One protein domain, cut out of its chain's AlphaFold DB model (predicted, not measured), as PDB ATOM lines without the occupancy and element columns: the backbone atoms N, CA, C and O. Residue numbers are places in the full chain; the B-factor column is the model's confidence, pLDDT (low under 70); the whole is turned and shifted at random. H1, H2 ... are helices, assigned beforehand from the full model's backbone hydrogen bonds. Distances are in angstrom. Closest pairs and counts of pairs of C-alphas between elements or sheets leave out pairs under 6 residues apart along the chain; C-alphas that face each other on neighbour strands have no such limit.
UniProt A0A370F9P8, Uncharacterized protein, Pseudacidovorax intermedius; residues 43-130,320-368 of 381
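What this domain is: This is residues 43 to 130 and 320 to 368 of the 381 residues of an uncharacterized protein of Pseudacidovorax intermedius (UniProt A0A370F9P8). What is the shape? The longest helix, H5, runs side by side with H1 and H2, which follow each other through a tight link as two legs of a shallow arch, while H3 folds back along H2 and H4 folds back along H3, the three making an up-and-down bundle. H6 is set crosswise to H3, and its residues 363 to 368 stick out. What makes it? The printed part has 137 residues with six named helices, H1 to H6, all helix, loose, with a radius of gyration of the C-alphas of 18.2 A and spans of 61 by 30 by 26 A.

Where its parts are: Where is H5? Residues 320 to 347, 40.7 A long, begin at C-alpha 320 (-1.890, 44.711, 7.483). Where are the others? H1 is residues 43 to 58, H2 60 to 82, H3 89 to 104, H4 112 to 125, and H6 353 to 368, ending at C-alpha 368 (-0.705, 16.712, -14.442).

How they stand to each other: What touches H5? H2 does, the same way at a shallow tilt of 23 degrees, closest C-alphas Tyr 66 and Gln 338, 5.5 A, and so does H1, with residues 320 to 331 of H5 alone, the same way at a shallow tilt of 14 degrees, closest C-alphas Leu 47 and Ala 320, 6.9 A. What of H3? It forms hairpins with H2, closest C-alphas Val 74 and Ile 99, 5.8 A, and with H4, Ala 100 and Arg 122, 4.5 A. Are the backbones whole? In H1 to H6 every O i to N i+4 pair is within hydrogen-bond range.

The domain as a whole: Is there a cut? Residues 131 to 319 are not printed, and C-alphas 130 and 320 are 44.5 A apart. Where is confidence low? The pLDDT is under 70 at residue 84 and residues 127 to 130.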
ATOM      1  N   GLU A  43      -9.271  52.318  11.224       89.50
ATOM      2  CA  GLU A  43      -7.973  51.713  10.888       89.50
ATOM      3  C   GLU A  43      -8.091  50.712   9.731       89.50
ATOM      4  O   GLU A  43      -7.263  50.708   8.817       89.50
ATOM      5  N   TRP A  44      -9.135  49.879   9.745       88.56
ATOM      6  CA  TRP A  44      -9.394  48.905   8.686       88.56
ATOM      7  C   TRP A  44      -9.813  49.561   7.368       88.56
ATOM      8  O   TRP A  44      -9.346  49.139   6.312       88.56
ATOM      9  N   GLN A  45     -10.628  50.614   7.419       90.12
ATOM     10  CA  GLN A  45     -10.994  51.401   6.238       90.12
ATOM     11  C   GLN A  45      -9.768  52.094   5.627       90.12
ATOM     12  O   GLN A  45      -9.524  51.974   4.428       90.12
ATOM     13  N   ALA A  46      -8.926  52.727   6.447       91.31
ATOM     14  CA  ALA A  46      -7.686  53.345   5.981       91.31
ATOM     15  C   ALA A  46      -6.710  52.312   5.388       91.31
ATOM     16  O   ALA A  46      -6.035  52.574   4.387       91.31
ATOM     17  N   LEU A  47      -6.643  51.110   5.975       90.06
ATOM     18  CA  LEU A  47      -5.882  49.998   5.411       90.06
ATOM     19  C   LEU A  47      -6.435  49.582   4.039       90.06
ATOM     20  O   LEU A  47      -5.646  49.388   3.114       90.06
ATOM     21  N   ALA A  48      -7.760  49.476   3.895       89.88
ATOM     22  CA  ALA A  48      -8.421  49.147   2.635       89.88
ATOM     23  C   ALA A  48      -8.051  50.131   1.522       89.88
ATOM     24  O   ALA A  48      -7.646  49.717   0.435       89.88
ATOM     25  N   GLU A  49      -8.153  51.431   1.806       91.88
ATOM     26  CA  GLU A  49      -7.824  52.499   0.860       91.88
ATOM     27  C   GLU A  49      -6.349  52.457   0.462       91.88
ATOM     28  O   GLU A  49      -6.019  52.487  -0.727       91.88
ATOM     29  N   ARG A  50      -5.450  52.313   1.444       93.06
ATOM     30  CA  ARG A  50      -4.007  52.219   1.192       93.06
ATOM     31  C   ARG A  50      -3.665  51.025   0.307       93.06
ATOM     32  O   ARG A  50      -2.899  51.172  -0.643       93.06
ATOM     33  N   LEU A  51      -4.216  49.850   0.612       90.19
ATOM     34  CA  LEU A  51      -3.988  48.635  -0.167       90.19
ATOM     35  C   LEU A  51      -4.587  48.745  -1.572       90.19
ATOM     36  O   LEU A  51      -3.938  48.339  -2.533       90.19
ATOM     37  N   GLY A  52      -5.777  49.336  -1.708       89.50
ATOM     38  CA  GLY A  52      -6.402  49.600  -3.003       89.50
ATOM     39  C   GLY A  52      -5.543  50.511  -3.882       89.50
ATOM     40  O   GLY A  52      -5.270  50.177  -5.035       89.50
ATOM     41  N   ALA A  53      -5.031  51.610  -3.320       92.62
ATOM     42  CA  ALA A  53      -4.128  52.519  -4.023       92.62
ATOM     43  C   ALA A  53      -2.807  51.835  -4.424       92.62
ATOM     44  O   ALA A  53      -2.330  52.013  -5.546       92.62
ATOM     45  N   GLN A  54      -2.225  51.019  -3.538       91.38
ATOM     46  CA  GLN A  54      -1.020  50.244  -3.851       91.38
ATOM     47  C   GLN A  54      -1.270  49.210  -4.955       91.38
ATOM     48  O   GLN A  54      -0.457  49.097  -5.868       91.38
ATOM     49  N   TYR A  55      -2.392  48.489  -4.914       90.50
ATOM     50  CA  TYR A  55      -2.758  47.521  -5.947       90.50
ATOM     51  C   TYR A  55      -2.931  48.196  -7.311       90.50
ATOM     52  O   TYR A  55      -2.326  47.762  -8.294       90.50
ATOM     53  N   ALA A  56      -3.696  49.291  -7.362       90.94
ATOM     54  CA  ALA A  56      -3.929  50.052  -8.586       90.94
ATOM     55  C   ALA A  56      -2.628  50.598  -9.197       90.94
ATOM     56  O   ALA A  56      -2.492  50.645 -10.415       90.94
ATOM     57  N   ARG A  57      -1.654  50.977  -8.361       93.44
ATOM     58  CA  ARG A  57      -0.359  51.492  -8.818       93.44
ATOM     59  C   ARG A  57       0.614  50.390  -9.240       93.44
ATOM     60  O   ARG A  57       1.275  50.523 -10.264       93.44
ATOM     61  N   ASP A  58       0.742  49.332  -8.440       91.44
ATOM     62  CA  ASP A  58       1.878  48.407  -8.534       91.44
ATOM     63  C   ASP A  58       1.530  47.059  -9.185       91.44
ATOM     64  O   ASP A  58       2.442  46.361  -9.630       91.44
ATOM     65  N   VAL A  59       0.248  46.673  -9.214       91.44
ATOM     66  CA  VAL A  59      -0.207  45.342  -9.660       91.44
ATOM     67  C   VAL A  59      -1.159  45.419 -10.849       91.44
ATOM     68  O   VAL A  59      -0.976  44.663 -11.801       91.44
ATOM     69  N   ALA A  60      -2.118  46.348 -10.859       90.69
ATOM     70  CA  ALA A  60      -3.055  46.491 -11.977       90.69
ATOM     71  C   ALA A  60      -2.360  46.715 -13.341       90.69
ATOM     72  O   ALA A  60      -2.714  46.022 -14.296       90.69
ATOM     73  N   PRO A  61      -1.305  47.553 -13.461       93.12
ATOM     74  CA  PRO A  61      -0.580  47.698 -14.725       93.12
ATOM     75  C   PRO A  61       0.155  46.420 -15.147       93.12
ATOM     76  O   PRO A  61       0.350  46.183 -16.337       93.12
ATOM     77  N   LEU A  62       0.568  45.580 -14.188       92.81
ATOM     78  CA  LEU A  62       1.197  44.294 -14.493       92.81
ATOM     79  C   LEU A  62       0.179  43.289 -15.033       92.81
ATOM     80  O   LEU A  62       0.507  42.552 -15.956       92.81
ATOM     81  N   HIS A  63      -1.046  43.277 -14.507       90.75
ATOM     82  CA  HIS A  63      -2.124  42.481 -15.093       90.75
ATOM     83  C   HIS A  63      -2.420  42.919 -16.528       90.75
ATOM     84  O   HIS A  63      -2.372  42.082 -17.422       90.75
ATOM     85  N   GLU A  64      -2.599  44.219 -16.776       90.88
ATOM     86  CA  GLU A  64      -2.873  44.719 -18.132       90.88
ATOM     87  C   GLU A  64      -1.747  44.357 -19.114       90.88
ATOM     88  O   GLU A  64      -1.998  43.864 -20.211       90.88
ATOM     89  N   ALA A  65      -0.486  44.539 -18.709       92.12
ATOM     90  CA  ALA A  65       0.650  44.159 -19.541       92.12
ATOM     91  C   ALA A  65       0.770  42.633 -19.723       92.12
ATOM     92  O   ALA A  65       1.213  42.180 -20.776       92.12
ATOM     93  N   TYR A  66       0.373  41.833 -18.730       92.62
ATOM     94  CA  TYR A  66       0.312  40.377 -18.861       92.62
ATOM     95  C   TYR A  66      -0.768  39.955 -19.865       92.62
ATOM     96  O   TYR A  66      -0.473  39.182 -20.775       92.62
ATOM     97  N   ASP A  67      -1.969  40.522 -19.782       91.38
ATOM     98  CA  ASP A  67      -3.066  40.237 -20.712       91.38
ATOM     99  C   ASP A  67      -2.743  40.704 -22.139       91.38
ATOM    100  O   ASP A  67      -3.045  40.003 -23.105       91.38
ATOM    101  N   ALA A  68      -2.059  41.842 -22.292       91.75
ATOM    102  CA  ALA A  68      -1.569  42.302 -23.589       91.75
ATOM    103  C   ALA A  68      -0.544  41.332 -24.203       91.75
ATOM    104  O   ALA A  68      -0.575  41.078 -25.407       91.75
ATOM    105  N   LEU A  69       0.353  40.765 -23.391       94.06
ATOM    106  CA  LEU A  69       1.298  39.742 -23.846       94.06
ATOM    107  C   LEU A  69       0.575  38.432 -24.206       94.06
ATOM    108  O   LEU A  69       0.937  37.783 -25.187       94.06
ATOM    109  N   ARG A  70      -0.466  38.045 -23.459       93.56
ATOM    110  CA  ARG A  70      -1.285  36.865 -23.784       93.56
ATOM    111  C   ARG A  70      -2.044  37.032 -25.092       93.56
ATOM    112  O   ARG A  70      -2.063  36.101 -25.885       93.56
ATOM    113  N   ALA A  71      -2.600  38.210 -25.356       92.00
ATOM    114  CA  ALA A  71      -3.221  38.496 -26.646       92.00
ATOM    115  C   ALA A  71      -2.211  38.405 -27.801       92.00
ATOM    116  O   ALA A  71      -2.500  37.759 -28.804       92.00
ATOM    117  N   GLN A  72      -0.992  38.934 -27.622       93.56
ATOM    118  CA  GLN A  72       0.090  38.762 -28.603       93.56
ATOM    119  C   GLN A  72       0.435  37.287 -28.838       93.56
ATOM    120  O   GLN A  72       0.732  36.897 -29.965       93.56
ATOM    121  N   LEU A  73       0.388  36.448 -27.796       93.56
ATOM    122  CA  LEU A  73       0.588  35.006 -27.945       93.56
ATOM    123  C   LEU A  73      -0.512  34.382 -28.805       93.56
ATOM    124  O   LEU A  73      -0.194  33.643 -29.732       93.56
ATOM    125  N   VAL A  74      -1.781  34.704 -28.545       93.44
ATOM    126  CA  VAL A  74      -2.918  34.211 -29.342       93.44
ATOM    127  C   VAL A  74      -2.778  34.626 -30.810       93.44
ATOM    128  O   VAL A  74      -2.852  33.773 -31.692       93.44
ATOM    129  N   GLU A  75      -2.493  35.902 -31.079       91.56
ATOM    130  CA  GLU A  75      -2.268  36.421 -32.437       91.56
ATOM    131  C   GLU A  75      -1.082  35.735 -33.128       91.56
ATOM    132  O   GLU A  75      -1.127  35.424 -34.319       91.56
ATOM    133  N   ARG A  76      -0.010  35.448 -32.381       91.06
ATOM    134  CA  ARG A  76       1.156  34.741 -32.917       91.06
ATOM    135  C   ARG A  76       0.825  33.297 -33.282       91.06
ATOM    136  O   ARG A  76       1.274  32.826 -34.326       91.06
ATOM    137  N   LEU A  77       0.064  32.600 -32.443       90.69
ATOM    138  CA  LEU A  77      -0.371  31.227 -32.702       90.69
ATOM    139  C   LEU A  77      -1.324  31.155 -33.905       90.69
ATOM    140  O   LEU A  77      -1.162  30.266 -34.738       90.69
ATOM    141  N   ASP A  78      -2.244  32.113 -34.042       90.81
ATOM    142  CA  ASP A  78      -3.122  32.268 -35.213       90.81
ATOM    143  C   ASP A  78      -2.320  32.493 -36.511       90.81
ATOM    144  O   ASP A  78      -2.498  31.784 -37.510       90.81
ATOM    145  N   ALA A  79      -1.340  33.404 -36.477       89.31
ATOM    146  CA  ALA A  79      -0.460  33.661 -37.615       89.31
ATOM    147  C   ALA A  79       0.349  32.416 -38.021       89.31
ATOM    148  O   ALA A  79       0.510  32.142 -39.212       89.31
ATOM    149  N   LEU A  80       0.838  31.635 -37.052       86.38
ATOM    150  CA  LEU A  80       1.559  30.388 -37.321       86.38
ATOM    151  C   LEU A  80       0.636  29.279 -37.846       86.38
ATOM    152  O   LEU A  80       1.035  28.531 -38.740       86.38
ATOM    153  N   ALA A  81      -0.603  29.201 -37.355       85.12
ATOM    154  CA  ALA A  81      -1.613  28.282 -37.878       85.12
ATOM    155  C   ALA A  81      -1.938  28.577 -39.355       85.12
ATOM    156  O   ALA A  81      -2.123  27.650 -40.146       85.12
ATOM    157  N   SER A  82      -1.943  29.859 -39.734       82.44
ATOM    158  CA  SER A  82      -2.189  30.327 -41.106       82.44
ATOM    159  C   SER A  82      -0.942  30.300 -42.009       82.44
ATOM    160  O   SER A  82      -1.059  30.210 -43.230       82.44
ATOM    161  N   GLY A  83       0.263  30.342 -41.429       72.62
ATOM    162  CA  GLY A  83       1.551  30.507 -42.120       72.62
ATOM    163  C   GLY A  83       2.104  29.278 -42.855       72.62
ATOM    164  O   GLY A  83       3.236  29.315 -43.333       72.62
ATOM    165  N   GLY A  84       1.337  28.187 -42.965       65.12
ATOM    166  CA  GLY A  84       1.697  27.025 -43.791       65.12
ATOM    167  C   GLY A  84       2.763  26.091 -43.200       65.12
ATOM    168  O   GLY A  84       3.320  25.261 -43.925       65.12
ATOM    169  N   GLU A  85       3.052  26.185 -41.900       70.25
ATOM    170  CA  GLU A  85       3.953  25.248 -41.224       70.25
ATOM    171  C   GLU A  85       3.370  23.819 -41.283       70.25
ATOM    172  O   GLU A  85       2.175  23.597 -41.072       70.25
ATOM    173  N   ARG A  86       4.201  22.817 -41.616       76.38
ATOM    174  CA  ARG A  86       3.753  21.421 -41.795       76.38
ATOM    175  C   ARG A  86       3.472  20.751 -40.445       76.38
ATOM    176  O   ARG A  86       4.258  19.932 -39.970       76.38
ATOM    177  N   LEU A  87       2.340  21.098 -39.847       80.50
ATOM    178  CA  LEU A  87       1.783  20.456 -38.659       80.50
ATOM    179  C   LEU A  87       0.961  19.227 -39.060       80.50
ATOM    180  O   LEU A  87       0.196  19.263 -40.029       80.50
ATOM    181  N   SER A  88       1.076  18.141 -38.303       85.00
ATOM    182  CA  SER A  88       0.184  16.983 -38.420       85.00
ATOM    183  C   SER A  88      -1.249  17.347 -38.007       85.00
ATOM    184  O   SER A  88      -1.473  18.308 -37.273       85.00
ATOM    185  N   HIS A  89      -2.243  16.574 -38.454       84.31
ATOM    186  CA  HIS A  89      -3.641  16.785 -38.057       84.31
ATOM    187  C   HIS A  89      -3.848  16.910 -36.527       84.31
ATOM    188  O   HIS A  89      -4.441  17.906 -36.117       84.31
ATOM    189  N   PRO A  90      -3.304  16.020 -35.667       84.94
ATOM    190  CA  PRO A  90      -3.454  16.163 -34.213       84.94
ATOM    191  C   PRO A  90      -2.700  17.366 -33.618       84.94
ATOM    192  O   PRO A  90      -3.092  17.881 -32.576       84.94
ATOM    193  N   GLU A  91      -1.604  17.830 -34.233       85.56
ATOM    194  CA  GLU A  91      -0.940  19.087 -33.836       85.56
ATOM    195  C   GLU A  91      -1.804  20.308 -34.157       85.56
ATOM    196  O   GLU A  91      -1.923  21.186 -33.309       85.56
ATOM    197  N   ARG A  92      -2.470  20.329 -35.317       86.62
ATOM    198  CA  ARG A  92      -3.374  21.427 -35.691       86.62
ATOM    199  C   ARG A  92      -4.615  21.497 -34.809       86.62
ATOM    200  O   ARG A  92      -4.953  22.579 -34.353       86.62
ATOM    201  N   VAL A  93      -5.257  20.360 -34.532       87.25
ATOM    202  CA  VAL A  93      -6.433  20.320 -33.642       87.25
ATOM    203  C   VAL A  93      -6.073  20.862 -32.257       87.25
ATOM    204  O   VAL A  93      -6.741  21.771 -31.776       87.25
ATOM    205  N   ARG A  94      -4.959  20.405 -31.664       86.25
ATOM    206  CA  ARG A  94      -4.519  20.906 -30.351       86.25
ATOM    207  C   ARG A  94      -4.202  22.401 -30.374       86.25
ATOM    208  O   ARG A  94      -4.554  23.112 -29.443       86.25
ATOM    209  N   LEU A  95      -3.538  22.877 -31.425       88.75
ATOM    210  CA  LEU A  95      -3.248  24.299 -31.586       88.75
ATOM    211  C   LEU A  95      -4.538  25.132 -31.632       88.75
ATOM    212  O   LEU A  95      -4.621  26.149 -30.956       88.75
ATOM    213  N   HIS A  96      -5.547  24.686 -32.381       90.31
ATOM    214  CA  HIS A  96      -6.838  25.371 -32.471       90.31
ATOM    215  C   HIS A  96      -7.566  25.401 -31.119       90.31
ATOM    216  O   HIS A  96      -8.068  26.450 -30.724       90.31
ATOM    217  N   GLU A  97      -7.570  24.285 -30.381       89.69
ATOM    218  CA  GLU A  97      -8.122  24.224 -29.019       89.69
ATOM    219  C   GLU A  97      -7.426  25.212 -28.078       89.69
ATOM    220  O   GLU A  97      -8.096  25.947 -27.357       89.69
ATOM    221  N   LEU A  98      -6.089  25.268 -28.111       89.31
ATOM    222  CA  LEU A  98      -5.304  26.189 -27.286       89.31
ATOM    223  C   LEU A  98      -5.589  27.652 -27.639       89.31
ATOM    224  O   LEU A  98      -5.748  28.473 -26.738       89.31
ATOM    225  N   ILE A  99      -5.699  27.983 -28.929       91.00
ATOM    226  CA  ILE A  99      -6.070  29.333 -29.371       91.00
ATOM    227  C   ILE A  99      -7.470  29.693 -28.861       91.00
ATOM    228  O   ILE A  99      -7.645  30.764 -28.283       91.00
ATOM    229  N   ALA A 100      -8.453  28.802 -29.018       90.94
ATOM    230  CA  ALA A 100      -9.820  29.038 -28.558       90.94
ATOM    231  C   ALA A 100      -9.908  29.189 -27.030       90.94
ATOM    232  O   ALA A 100     -10.617  30.070 -26.542       90.94
ATOM    233  N   GLN A 101      -9.168  28.367 -26.279       90.50
ATOM    234  CA  GLN A 101      -9.097  28.447 -24.822       90.50
ATOM    235  C   GLN A 101      -8.488  29.781 -24.372       90.50
ATOM    236  O   GLN A 101      -9.113  30.520 -23.612       90.50
ATOM    237  N   LEU A 102      -7.297  30.120 -24.874       89.81
ATOM    238  CA  LEU A 102      -6.599  31.350 -24.494       89.81
ATOM    239  C   LEU A 102      -7.379  32.605 -24.901       89.81
ATOM    240  O   LEU A 102      -7.399  33.573 -24.145       89.81
ATOM    241  N   ALA A 103      -8.040  32.587 -26.062       91.06
ATOM    242  CA  ALA A 103      -8.916  33.670 -26.492       91.06
ATOM    243  C   ALA A 103     -10.146  33.804 -25.578       91.06
ATOM    244  O   ALA A 103     -10.502  34.922 -25.209       91.06
ATOM    245  N   GLY A 104     -10.752  32.683 -25.163       88.00
ATOM    246  CA  GLY A 104     -11.875  32.658 -24.221       88.00
ATOM    247  C   GLY A 104     -11.528  33.263 -22.861       88.00
ATOM    248  O   GLY A 104     -12.283  34.068 -22.325       88.00
ATOM    249  N   GLU A 105     -10.341  32.954 -22.339       88.69
ATOM    250  CA  GLU A 105      -9.844  33.517 -21.077       88.69
ATOM    251  C   GLU A 105      -9.589  35.039 -21.137       88.69
ATOM    252  O   GLU A 105      -9.458  35.679 -20.095       88.69
ATOM    253  N   LEU A 106      -9.524  35.634 -22.335       87.06
ATOM    254  CA  LEU A 106      -9.298  37.069 -22.562       87.06
ATOM    255  C   LEU A 106     -10.573  37.827 -22.989       87.06
ATOM    256  O   LEU A 106     -10.511  39.011 -23.330       87.06
ATOM    257  N   GLU A 107     -11.752  37.197 -22.967       81.88
ATOM    258  CA  GLU A 107     -13.006  37.860 -23.360       81.88
ATOM    259  C   GLU A 107     -13.509  38.898 -22.347       81.88
ATOM    260  O   GLU A 107     -14.344  39.745 -22.685       81.88
ATOM    261  N   GLU A 108     -12.982  38.873 -21.124       77.56
ATOM    262  CA  GLU A 108     -13.340  39.794 -20.042       77.56
ATOM    263  C   GLU A 108     -12.414  41.020 -19.948       77.56
ATOM    264  O   GLU A 108     -12.602  41.872 -19.079       77.56
ATOM    265  N   THR A 109     -11.441  41.174 -20.858       78.12
ATOM    266  CA  THR A 109     -10.518  42.321 -20.843       78.12
ATOM    267  C   THR A 109     -11.268  43.666 -20.971       78.12
ATOM    268  O   THR A 109     -12.213  43.781 -21.749       78.12
ATOM    269  N   PRO A 110     -10.865  44.739 -20.268       77.00
ATOM    270  CA  PRO A 110     -11.510  46.054 -20.394       77.00
ATOM    271  C   PRO A 110     -11.401  46.685 -21.801       77.00
ATOM    272  O   PRO A 110     -12.290  47.430 -22.217       77.00
ATOM    273  N   ASP A 111     -10.348  46.368 -22.553       84.31
ATOM    274  CA  ASP A 111     -10.103  46.827 -23.924       84.31
ATOM    275  C   ASP A 111     -11.130  46.244 -24.919       84.31
ATOM    276  O   ASP A 111     -11.127  45.056 -25.253       84.31
ATOM    277  N   ALA A 112     -12.026  47.102 -25.418       85.19
ATOM    278  CA  ALA A 112     -13.096  46.712 -26.334       85.19
ATOM    279  C   ALA A 112     -12.586  46.179 -27.682       85.19
ATOM    280  O   ALA A 112     -13.197  45.261 -28.233       85.19
ATOM    281  N   ALA A 113     -11.477  46.718 -28.199       85.81
ATOM    282  CA  ALA A 113     -10.903  46.261 -29.460       85.81
ATOM    283  C   ALA A 113     -10.292  44.866 -29.289       85.81
ATOM    284  O   ALA A 113     -10.580  43.967 -30.083       85.81
ATOM    285  N   ARG A 114      -9.537  44.661 -28.200       84.38
ATOM    286  CA  ARG A 114      -8.951  43.356 -27.861       84.38
ATOM    287  C   ARG A 114     -10.024  42.300 -27.636       84.38
ATOM    288  O   ARG A 114      -9.947  41.229 -28.229       84.38
ATOM    289  N   ARG A 115     -11.076  42.614 -26.873       88.00
ATOM    290  CA  ARG A 115     -12.215  41.698 -26.689       88.00
ATOM    291  C   ARG A 115     -12.857  41.290 -28.007       88.00
ATOM    292  O   ARG A 115     -13.129  40.111 -28.212       88.00
ATOM    293  N   ALA A 116     -13.108  42.246 -28.901       86.75
ATOM    294  CA  ALA A 116     -13.698  41.944 -30.200       86.75
ATOM    295  C   ALA A 116     -12.785  41.040 -31.046       86.75
ATOM    296  O   ALA A 116     -13.283  40.135 -31.714       86.75
ATOM    297  N   ALA A 117     -11.465  41.249 -30.996       87.06
ATOM    298  CA  ALA A 117     -10.491  40.390 -31.667       87.06
ATOM    299  C   ALA A 117     -10.479  38.963 -31.086       87.06
ATOM    300  O   ALA A 117     -10.620  38.004 -31.842       87.06
ATOM    301  N   MET A 118     -10.405  38.818 -29.758       90.62
ATOM    302  CA  MET A 118     -10.388  37.506 -29.095       90.62
ATOM    303  C   MET A 118     -11.681  36.718 -29.346       90.62
ATOM    304  O   MET A 118     -11.619  35.544 -29.699       90.62
ATOM    305  N   ARG A 119     -12.850  37.373 -29.292       88.06
ATOM    306  CA  ARG A 119     -14.141  36.737 -29.623       88.06
ATOM    307  C   ARG A 119     -14.188  36.212 -31.056       88.06
ATOM    308  O   ARG A 119     -14.686  35.116 -31.291       88.06
ATOM    309  N   ARG A 120     -13.659  36.973 -32.021       88.31
ATOM    310  CA  ARG A 120     -13.586  36.538 -33.428       88.31
ATOM    311  C   ARG A 120     -12.694  35.311 -33.588       88.31
ATOM    312  O   ARG A 120     -13.091  34.372 -34.270       88.31
ATOM    313  N   LEU A 121     -11.527  35.307 -32.944       87.25
ATOM    314  CA  LEU A 121     -10.606  34.169 -32.983       87.25
ATOM    315  C   LEU A 121     -11.222  32.931 -32.324       87.25
ATOM    316  O   LEU A 121     -11.188  31.851 -32.908       87.25
ATOM    317  N   ARG A 122     -11.866  33.079 -31.161       88.25
ATOM    318  CA  ARG A 122     -12.568  31.967 -30.509       88.25
ATOM    319  C   ARG A 122     -13.683  31.403 -31.387       88.25
ATOM    320  O   ARG A 122     -13.744  30.191 -31.540       88.25
ATOM    321  N   ALA A 123     -14.509  32.252 -32.000       88.00
ATOM    322  CA  ALA A 123     -15.579  31.805 -32.896       88.00
ATOM    323  C   ALA A 123     -15.043  31.067 -34.137       88.00
ATOM    324  O   ALA A 123     -15.651  30.107 -34.601       88.00
ATOM    325  N   TYR A 124     -13.886  31.486 -34.659       88.31
ATOM    326  CA  TYR A 124     -13.235  30.821 -35.790       88.31
ATOM    327  C   TYR A 124     -12.675  29.437 -35.420       88.31
ATOM    328  O   TYR A 124     -12.859  28.477 -36.168       88.31
ATOM    329  N   TYR A 125     -12.014  29.320 -34.265       86.06
ATOM    330  CA  TYR A 125     -11.366  28.077 -33.829       86.06
ATOM    331  C   TYR A 125     -12.277  27.131 -33.027       86.06
ATOM    332  O   TYR A 125     -11.964  25.947 -32.909       86.06
ATOM    333  N   SER A 126     -13.408  27.620 -32.513       83.44
ATOM    334  CA  SER A 126     -14.430  26.849 -31.794       83.44
ATOM    335  C   SER A 126     -15.851  27.300 -32.195       83.44
ATOM    336  O   SER A 126     -16.519  28.022 -31.448       83.44
ATOM    337  N   PRO A 127     -16.335  26.879 -33.382       68.31
ATOM    338  CA  PRO A 127     -17.663  27.248 -33.878       68.31
ATOM    339  C   PRO A 127     -18.788  26.731 -32.970       68.31
ATOM    340  O   PRO A 127     -19.715  27.475 -32.653       68.31
ATOM    341  N   ASP A 128     -18.652  25.501 -32.464       59.94
ATOM    342  CA  ASP A 128     -19.673  24.832 -31.644       59.94
ATOM    343  C   ASP A 128     -19.901  25.523 -30.286       59.94
ATOM    344  O   ASP A 128     -20.998  25.480 -29.738       59.94
ATOM    345  N   ALA A 129     -18.898  26.232 -29.753       51.75
ATOM    346  CA  ALA A 129     -19.016  26.955 -28.483       51.75
ATOM    347  C   ALA A 129     -19.691  28.338 -28.615       51.75
ATOM    348  O   ALA A 129     -19.884  29.030 -27.612       51.75
ATOM    349  N   SER A 130     -20.009  28.756 -29.846       47.91
ATOM    350  CA  SER A 130     -20.622  30.053 -30.169       47.91
ATOM    351  C   SER A 130     -22.152  29.965 -30.292       47.91
ATOM    352  O   SER A 130     -22.838  30.966 -30.086       47.91
ATOM    353  N   ALA A 320      -2.352  43.901   8.613       80.50
ATOM    354  CA  ALA A 320      -1.890  44.711   7.483       80.50
ATOM    355  C   ALA A 320      -0.656  44.099   6.791       80.50
ATOM    356  O   ALA A 320      -0.614  43.989   5.569       80.50
ATOM    357  N   ALA A 321       0.299  43.590   7.578       85.56
ATOM    358  CA  ALA A 321       1.512  42.953   7.072       85.56
ATOM    359  C   ALA A 321       1.238  41.725   6.186       85.56
ATOM    360  O   ALA A 321       1.987  41.465   5.245       85.56
ATOM    361  N   ARG A 322       0.167  40.965   6.460       85.81
ATOM    362  CA  ARG A 322      -0.201  39.797   5.651       85.81
ATOM    363  C   ARG A 322      -0.759  40.207   4.291       85.81
ATOM    364  O   ARG A 322      -0.379  39.600   3.296       85.81
ATOM    365  N   PHE A 323      -1.585  41.253   4.239       85.69
ATOM    366  CA  PHE A 323      -2.054  41.820   2.971       85.69
ATOM    367  C   PHE A 323      -0.897  42.393   2.146       85.69
ATOM    368  O   PHE A 323      -0.806  42.156   0.945       85.69
ATOM    369  N   GLU A 324       0.040  43.088   2.789       87.25
ATOM    370  CA  GLU A 324       1.222  43.633   2.110       87.25
ATOM    371  C   GLU A 324       2.179  42.533   1.619       87.25
ATOM    372  O   GLU A 324       2.818  42.669   0.573       87.25
ATOM    373  N   ALA A 325       2.307  41.427   2.356       88.50
ATOM    374  CA  ALA A 325       3.057  40.258   1.906       88.50
ATOM    375  C   ALA A 325       2.386  39.582   0.699       88.50
ATOM    376  O   ALA A 325       3.077  39.271  -0.270       88.50
ATOM    377  N   ASP A 326       1.062  39.415   0.731       88.62
ATOM    378  CA  ASP A 326       0.287  38.861  -0.383       88.62
ATOM    379  C   ASP A 326       0.418  39.724  -1.646       88.62
ATOM    380  O   ASP A 326       0.758  39.220  -2.716       88.62
ATOM    381  N   LEU A 327       0.284  41.048  -1.515       88.31
ATOM    382  CA  LEU A 327       0.448  41.973  -2.634       88.31
ATOM    383  C   LEU A 327       1.849  41.877  -3.260       88.31
ATOM    384  O   LEU A 327       1.990  41.849  -4.485       88.31
ATOM    385  N   ARG A 328       2.896  41.774  -2.428       90.81
ATOM    386  CA  ARG A 328       4.273  41.561  -2.904       90.81
ATOM    387  C   ARG A 328       4.426  40.230  -3.633       90.81
ATOM    388  O   ARG A 328       5.052  40.208  -4.692       90.81
ATOM    389  N   ALA A 329       3.852  39.152  -3.104       90.56
ATOM    390  CA  ALA A 329       3.894  37.837  -3.736       90.56
ATOM    391  C   ALA A 329       3.178  37.845  -5.096       90.56
ATOM    392  O   ALA A 329       3.747  37.391  -6.088       90.56
ATOM    393  N   ARG A 330       1.985  38.449  -5.181       89.25
ATOM    394  CA  ARG A 330       1.241  38.632  -6.440       89.25
ATOM    395  C   ARG A 330       2.050  39.417  -7.465       89.25
ATOM    396  O   ARG A 330       2.189  38.976  -8.601       89.25
ATOM    397  N   LYS A 331       2.646  40.540  -7.052       92.94
ATOM    398  CA  LYS A 331       3.513  41.355  -7.914       92.94
ATOM    399  C   LYS A 331       4.690  40.546  -8.467       92.94
ATOM    400  O   LYS A 331       4.982  40.622  -9.659       92.94
ATOM    401  N   GLN A 332       5.372  39.784  -7.611       93.50
ATOM    402  CA  GLN A 332       6.501  38.944  -8.020       93.50
ATOM    403  C   GLN A 332       6.063  37.837  -8.980       93.50
ATOM    404  O   GLN A 332       6.706  37.653 -10.012       93.50
ATOM    405  N   SER A 333       4.956  37.157  -8.672       93.44
ATOM    406  CA  SER A 333       4.385  36.103  -9.513       93.44
ATOM    407  C   SER A 333       4.008  36.630 -10.900       93.44
ATOM    408  O   SER A 333       4.455  36.087 -11.904       93.44
ATOM    409  N   LEU A 334       3.296  37.760 -10.975       92.81
ATOM    410  CA  LEU A 334       2.925  38.383 -12.250       92.81
ATOM    411  C   LEU A 334       4.143  38.848 -13.043       92.81
ATOM    412  O   LEU A 334       4.213  38.616 -14.244       92.81
ATOM    413  N   SER A 335       5.133  39.458 -12.388       94.75
ATOM    414  CA  SER A 335       6.363  39.863 -13.074       94.75
ATOM    415  C   SER A 335       7.139  38.657 -13.617       94.75
ATOM    416  O   SER A 335       7.702  38.729 -14.711       94.75
ATOM    417  N   ALA A 336       7.164  37.540 -12.885       94.62
ATOM    418  CA  ALA A 336       7.758  36.298 -13.363       94.62
ATOM    419  C   ALA A 336       6.967  35.713 -14.545       94.62
ATOM    420  O   ALA A 336       7.573  35.364 -15.557       94.62
ATOM    421  N   ALA A 337       5.635  35.689 -14.460       93.62
ATOM    422  CA  ALA A 337       4.757  35.210 -15.525       93.62
ATOM    423  C   ALA A 337       4.911  36.038 -16.811       93.62
ATOM    424  O   ALA A 337       5.069  35.474 -17.891       93.62
ATOM    425  N   GLN A 338       4.971  37.369 -16.705       95.56
ATOM    426  CA  GLN A 338       5.251  38.257 -17.838       95.56
ATOM    427  C   GLN A 338       6.594  37.945 -18.502       95.56
ATOM    428  O   GLN A 338       6.666  37.849 -19.725       95.56
ATOM    429  N   LYS A 339       7.660  37.769 -17.709       95.62
ATOM    430  CA  LYS A 339       8.983  37.405 -18.239       95.62
ATOM    431  C   LYS A 339       8.949  36.054 -18.947       95.62
ATOM    432  O   LYS A 339       9.515  35.938 -20.030       95.62
ATOM    433  N   GLY A 340       8.273  35.066 -18.360       93.88
ATOM    434  CA  GLY A 340       8.079  33.754 -18.974       93.88
ATOM    435  C   GLY A 340       7.349  33.857 -20.311       93.88
ATOM    436  O   GLY A 340       7.821  33.319 -21.309       93.88
ATOM    437  N   LEU A 341       6.263  34.633 -20.371       93.50
ATOM    438  CA  LEU A 341       5.502  34.805 -21.607       93.50
ATOM    439  C   LEU A 341       6.301  35.541 -22.692       93.50
ATOM    440  O   LEU A 341       6.257  35.163 -23.858       93.50
ATOM    441  N   GLN A 342       7.083  36.557 -22.319       95.69
ATOM    442  CA  GLN A 342       7.989  37.246 -23.245       95.69
ATOM    443  C   GLN A 342       9.067  36.309 -23.801       95.69
ATOM    444  O   GLN A 342       9.413  36.395 -24.978       95.69
ATOM    445  N   GLN A 343       9.615  35.422 -22.967       94.12
ATOM    446  CA  GLN A 343      10.580  34.415 -23.408       94.12
ATOM    447  C   GLN A 343       9.934  33.401 -24.354       94.12
ATOM    448  O   GLN A 343      10.528  33.094 -25.385       94.12
ATOM    449  N   LEU A 344       8.713  32.945 -24.052       92.62
ATOM    450  CA  LEU A 344       7.944  32.057 -24.925       92.62
ATOM    451  C   LEU A 344       7.674  32.704 -26.288       92.62
ATOM    452  O   LEU A 344       7.958  32.095 -27.314       92.62
ATOM    453  N   LEU A 345       7.195  33.951 -26.306       93.69
ATOM    454  CA  LEU A 345       6.948  34.701 -27.540       93.69
ATOM    455  C   LEU A 345       8.198  34.774 -28.426       93.69
ATOM    456  O   LEU A 345       8.108  34.501 -29.620       93.69
ATOM    457  N   ARG A 346       9.368  35.063 -27.839       92.81
ATOM    458  CA  ARG A 346      10.652  35.067 -28.564       92.81
ATOM    459  C   ARG A 346      11.057  33.675 -29.041       92.81
ATOM    460  O   ARG A 346      11.556  33.531 -30.149       92.81
ATOM    461  N   ALA A 347      10.860  32.643 -28.224       90.12
ATOM    462  CA  ALA A 347      11.188  31.272 -28.607       90.12
ATOM    463  C   ALA A 347      10.357  30.807 -29.815       90.12
ATOM    464  O   ALA A 347      10.890  30.155 -30.708       90.12
ATOM    465  N   LEU A 348       9.085  31.215 -29.892       89.25
ATOM    466  CA  LEU A 348       8.183  30.947 -31.020       89.25
ATOM    467  C   LEU A 348       8.549  31.709 -32.314       89.25
ATOM    468  O   LEU A 348       7.883  31.544 -33.338       89.25
ATOM    469  N   GLU A 349       9.590  32.545 -32.315       86.25
ATOM    470  CA  GLU A 349      10.157  33.113 -33.547       86.25
ATOM    471  C   GLU A 349      11.073  32.126 -34.281       86.25
ATOM    472  O   GLU A 349      11.255  32.250 -35.493       86.25
ATOM    473  N   ALA A 350      11.631  31.133 -33.580       87.44
ATOM    474  CA  ALA A 350      12.538  30.167 -34.182       87.44
ATOM    475  C   ALA A 350      11.785  29.135 -35.054       87.44
ATOM    476  O   ALA A 350      10.715  28.652 -34.668       87.44
ATOM    477  N   PRO A 351      12.343  28.728 -36.213       80.38
ATOM    478  CA  PRO A 351      11.722  27.715 -37.065       80.38
ATOM    479  C   PRO A 351      11.521  26.384 -36.327       80.38
ATOM    480  O   PRO A 351      12.455  25.864 -35.720       80.38
ATOM    481  N   GLY A 352      10.318  25.803 -36.395       81.06
ATOM    482  CA  GLY A 352      10.001  24.524 -35.752       81.06
ATOM    483  C   GLY A 352       9.762  24.586 -34.237       81.06
ATOM    484  O   GLY A 352       9.376  23.567 -33.655       81.06
ATOM    485  N   ALA A 353       9.917  25.755 -33.604       85.31
ATOM    486  CA  ALA A 353       9.692  25.937 -32.170       85.31
ATOM    487  C   ALA A 353       8.242  25.646 -31.757       85.31
ATOM    488  O   ALA A 353       8.009  25.093 -30.684       85.31
ATOM    489  N   LEU A 354       7.267  25.920 -32.630       85.44
ATOM    490  CA  LEU A 354       5.854  25.632 -32.371       85.44
ATOM    491  C   LEU A 354       5.604  24.141 -32.110       85.44
ATOM    492  O   LEU A 354       4.894  23.771 -31.177       85.44
ATOM    493  N   ARG A 355       6.218  23.260 -32.910       83.75
ATOM    494  CA  ARG A 355       6.085  21.802 -32.744       83.75
ATOM    495  C   ARG A 355       6.772  21.301 -31.486       83.75
ATOM    496  O   ARG A 355       6.355  20.303 -30.904       83.75
ATOM    497  N   GLU A 356       7.870  21.931 -31.096       85.31
ATOM    498  CA  GLU A 356       8.546  21.604 -29.847       85.31
ATOM    499  C   GLU A 356       7.714  22.034 -28.640       85.31
ATOM    500  O   GLU A 356       7.465  21.209 -27.764       85.31
ATOM    501  N   TRP A 357       7.177  23.251 -28.664       88.31
ATOM    502  CA  TRP A 357       6.286  23.754 -27.627       88.31
ATOM    503  C   TRP A 357       5.009  22.906 -27.491       88.31
ATOM    504  O   TRP A 357       4.728  22.411 -26.406       88.31
ATOM    505  N   LEU A 358       4.309  22.589 -28.590       85.88
ATOM    506  CA  LEU A 358       3.126  21.708 -28.559       85.88
ATOM    507  C   LEU A 358       3.433  20.298 -28.023       85.88
ATOM    508  O   LEU A 358       2.547  19.626 -27.489       85.88
ATOM    509  N   ARG A 359       4.669  19.806 -28.180       85.19
ATOM    510  CA  ARG A 359       5.098  18.534 -27.578       85.19
ATOM    511  C   ARG A 359       5.326  18.667 -26.075       85.19
ATOM    512  O   ARG A 359       4.959  17.739 -25.357       85.19
ATOM    513  N   GLN A 360       5.908  19.778 -25.624       85.38
ATOM    514  CA  GLN A 360       6.129  20.069 -24.205       85.38
ATOM    515  C   GLN A 360       4.799  20.250 -23.459       85.38
ATOM    516  O   GLN A 360       4.594  19.575 -22.455       85.38
ATOM    517  N   GLU A 361       3.856  21.023 -24.006       84.19
ATOM    518  CA  GLU A 361       2.507  21.203 -23.437       84.19
ATOM    519  C   GLU A 361       1.799  19.860 -23.205       84.19
ATOM    520  O   GLU A 361       1.361  19.542 -22.103       84.19
ATOM    521  N   ARG A 362       1.798  18.978 -24.215       80.56
ATOM    522  CA  ARG A 362       1.216  17.633 -24.074       80.56
ATOM    523  C   ARG A 362       1.931  16.764 -23.045       80.56
ATOM    524  O   ARG A 362       1.319  15.843 -22.506       80.56
ATOM    525  N   ALA A 363       3.236  16.947 -22.855       81.75
ATOM    526  CA  ALA A 363       3.981  16.200 -21.849       81.75
ATOM    527  C   ALA A 363       3.568  16.656 -20.443       81.75
ATOM    528  O   ALA A 363       3.252  15.803 -19.615       81.75
ATOM    529  N   TRP A 364       3.458  17.970 -20.223       81.56
ATOM    530  CA  TRP A 364       2.968  18.535 -18.966       81.56
ATOM    531  C   TRP A 364       1.532  18.123 -18.652       81.56
ATOM    532  O   TRP A 364       1.284  17.612 -17.565       81.56
ATOM    533  N   GLU A 365       0.606  18.209 -19.608       78.44
ATOM    534  CA  GLU A 365      -0.790  17.784 -19.408       78.44
ATOM    535  C   GLU A 365      -0.904  16.312 -18.984       78.44
ATOM    536  O   GLU A 365      -1.725  15.945 -18.142       78.44
ATOM    537  N   ARG A 366      -0.055  15.437 -19.542       79.19
ATOM    538  CA  ARG A 366      -0.013  14.018 -19.156       79.19
ATOM    539  C   ARG A 366       0.542  13.826 -17.750       79.19
ATOM    540  O   ARG A 366       0.061  12.950 -17.031       79.19
ATOM    541  N   GLU A 367       1.545  14.605 -17.361       79.50
ATOM    542  CA  GLU A 367       2.111  14.581 -16.010       79.50
ATOM    543  C   GLU A 367       1.113  15.113 -14.970       79.50
ATOM    544  O   GLU A 367       0.942  14.500 -13.912       79.50
ATOM    545  N   GLU A 368       0.376  16.181 -15.282       75.38
ATOM    546  CA  GLU A 368      -0.705  16.712 -14.442       75.38
ATOM    547  C   GLU A 368      -1.882  15.733 -14.324       75.38
ATOM    548  O   GLU A 368      -2.376  15.464 -13.223       75.38
TER     549      GLU A 368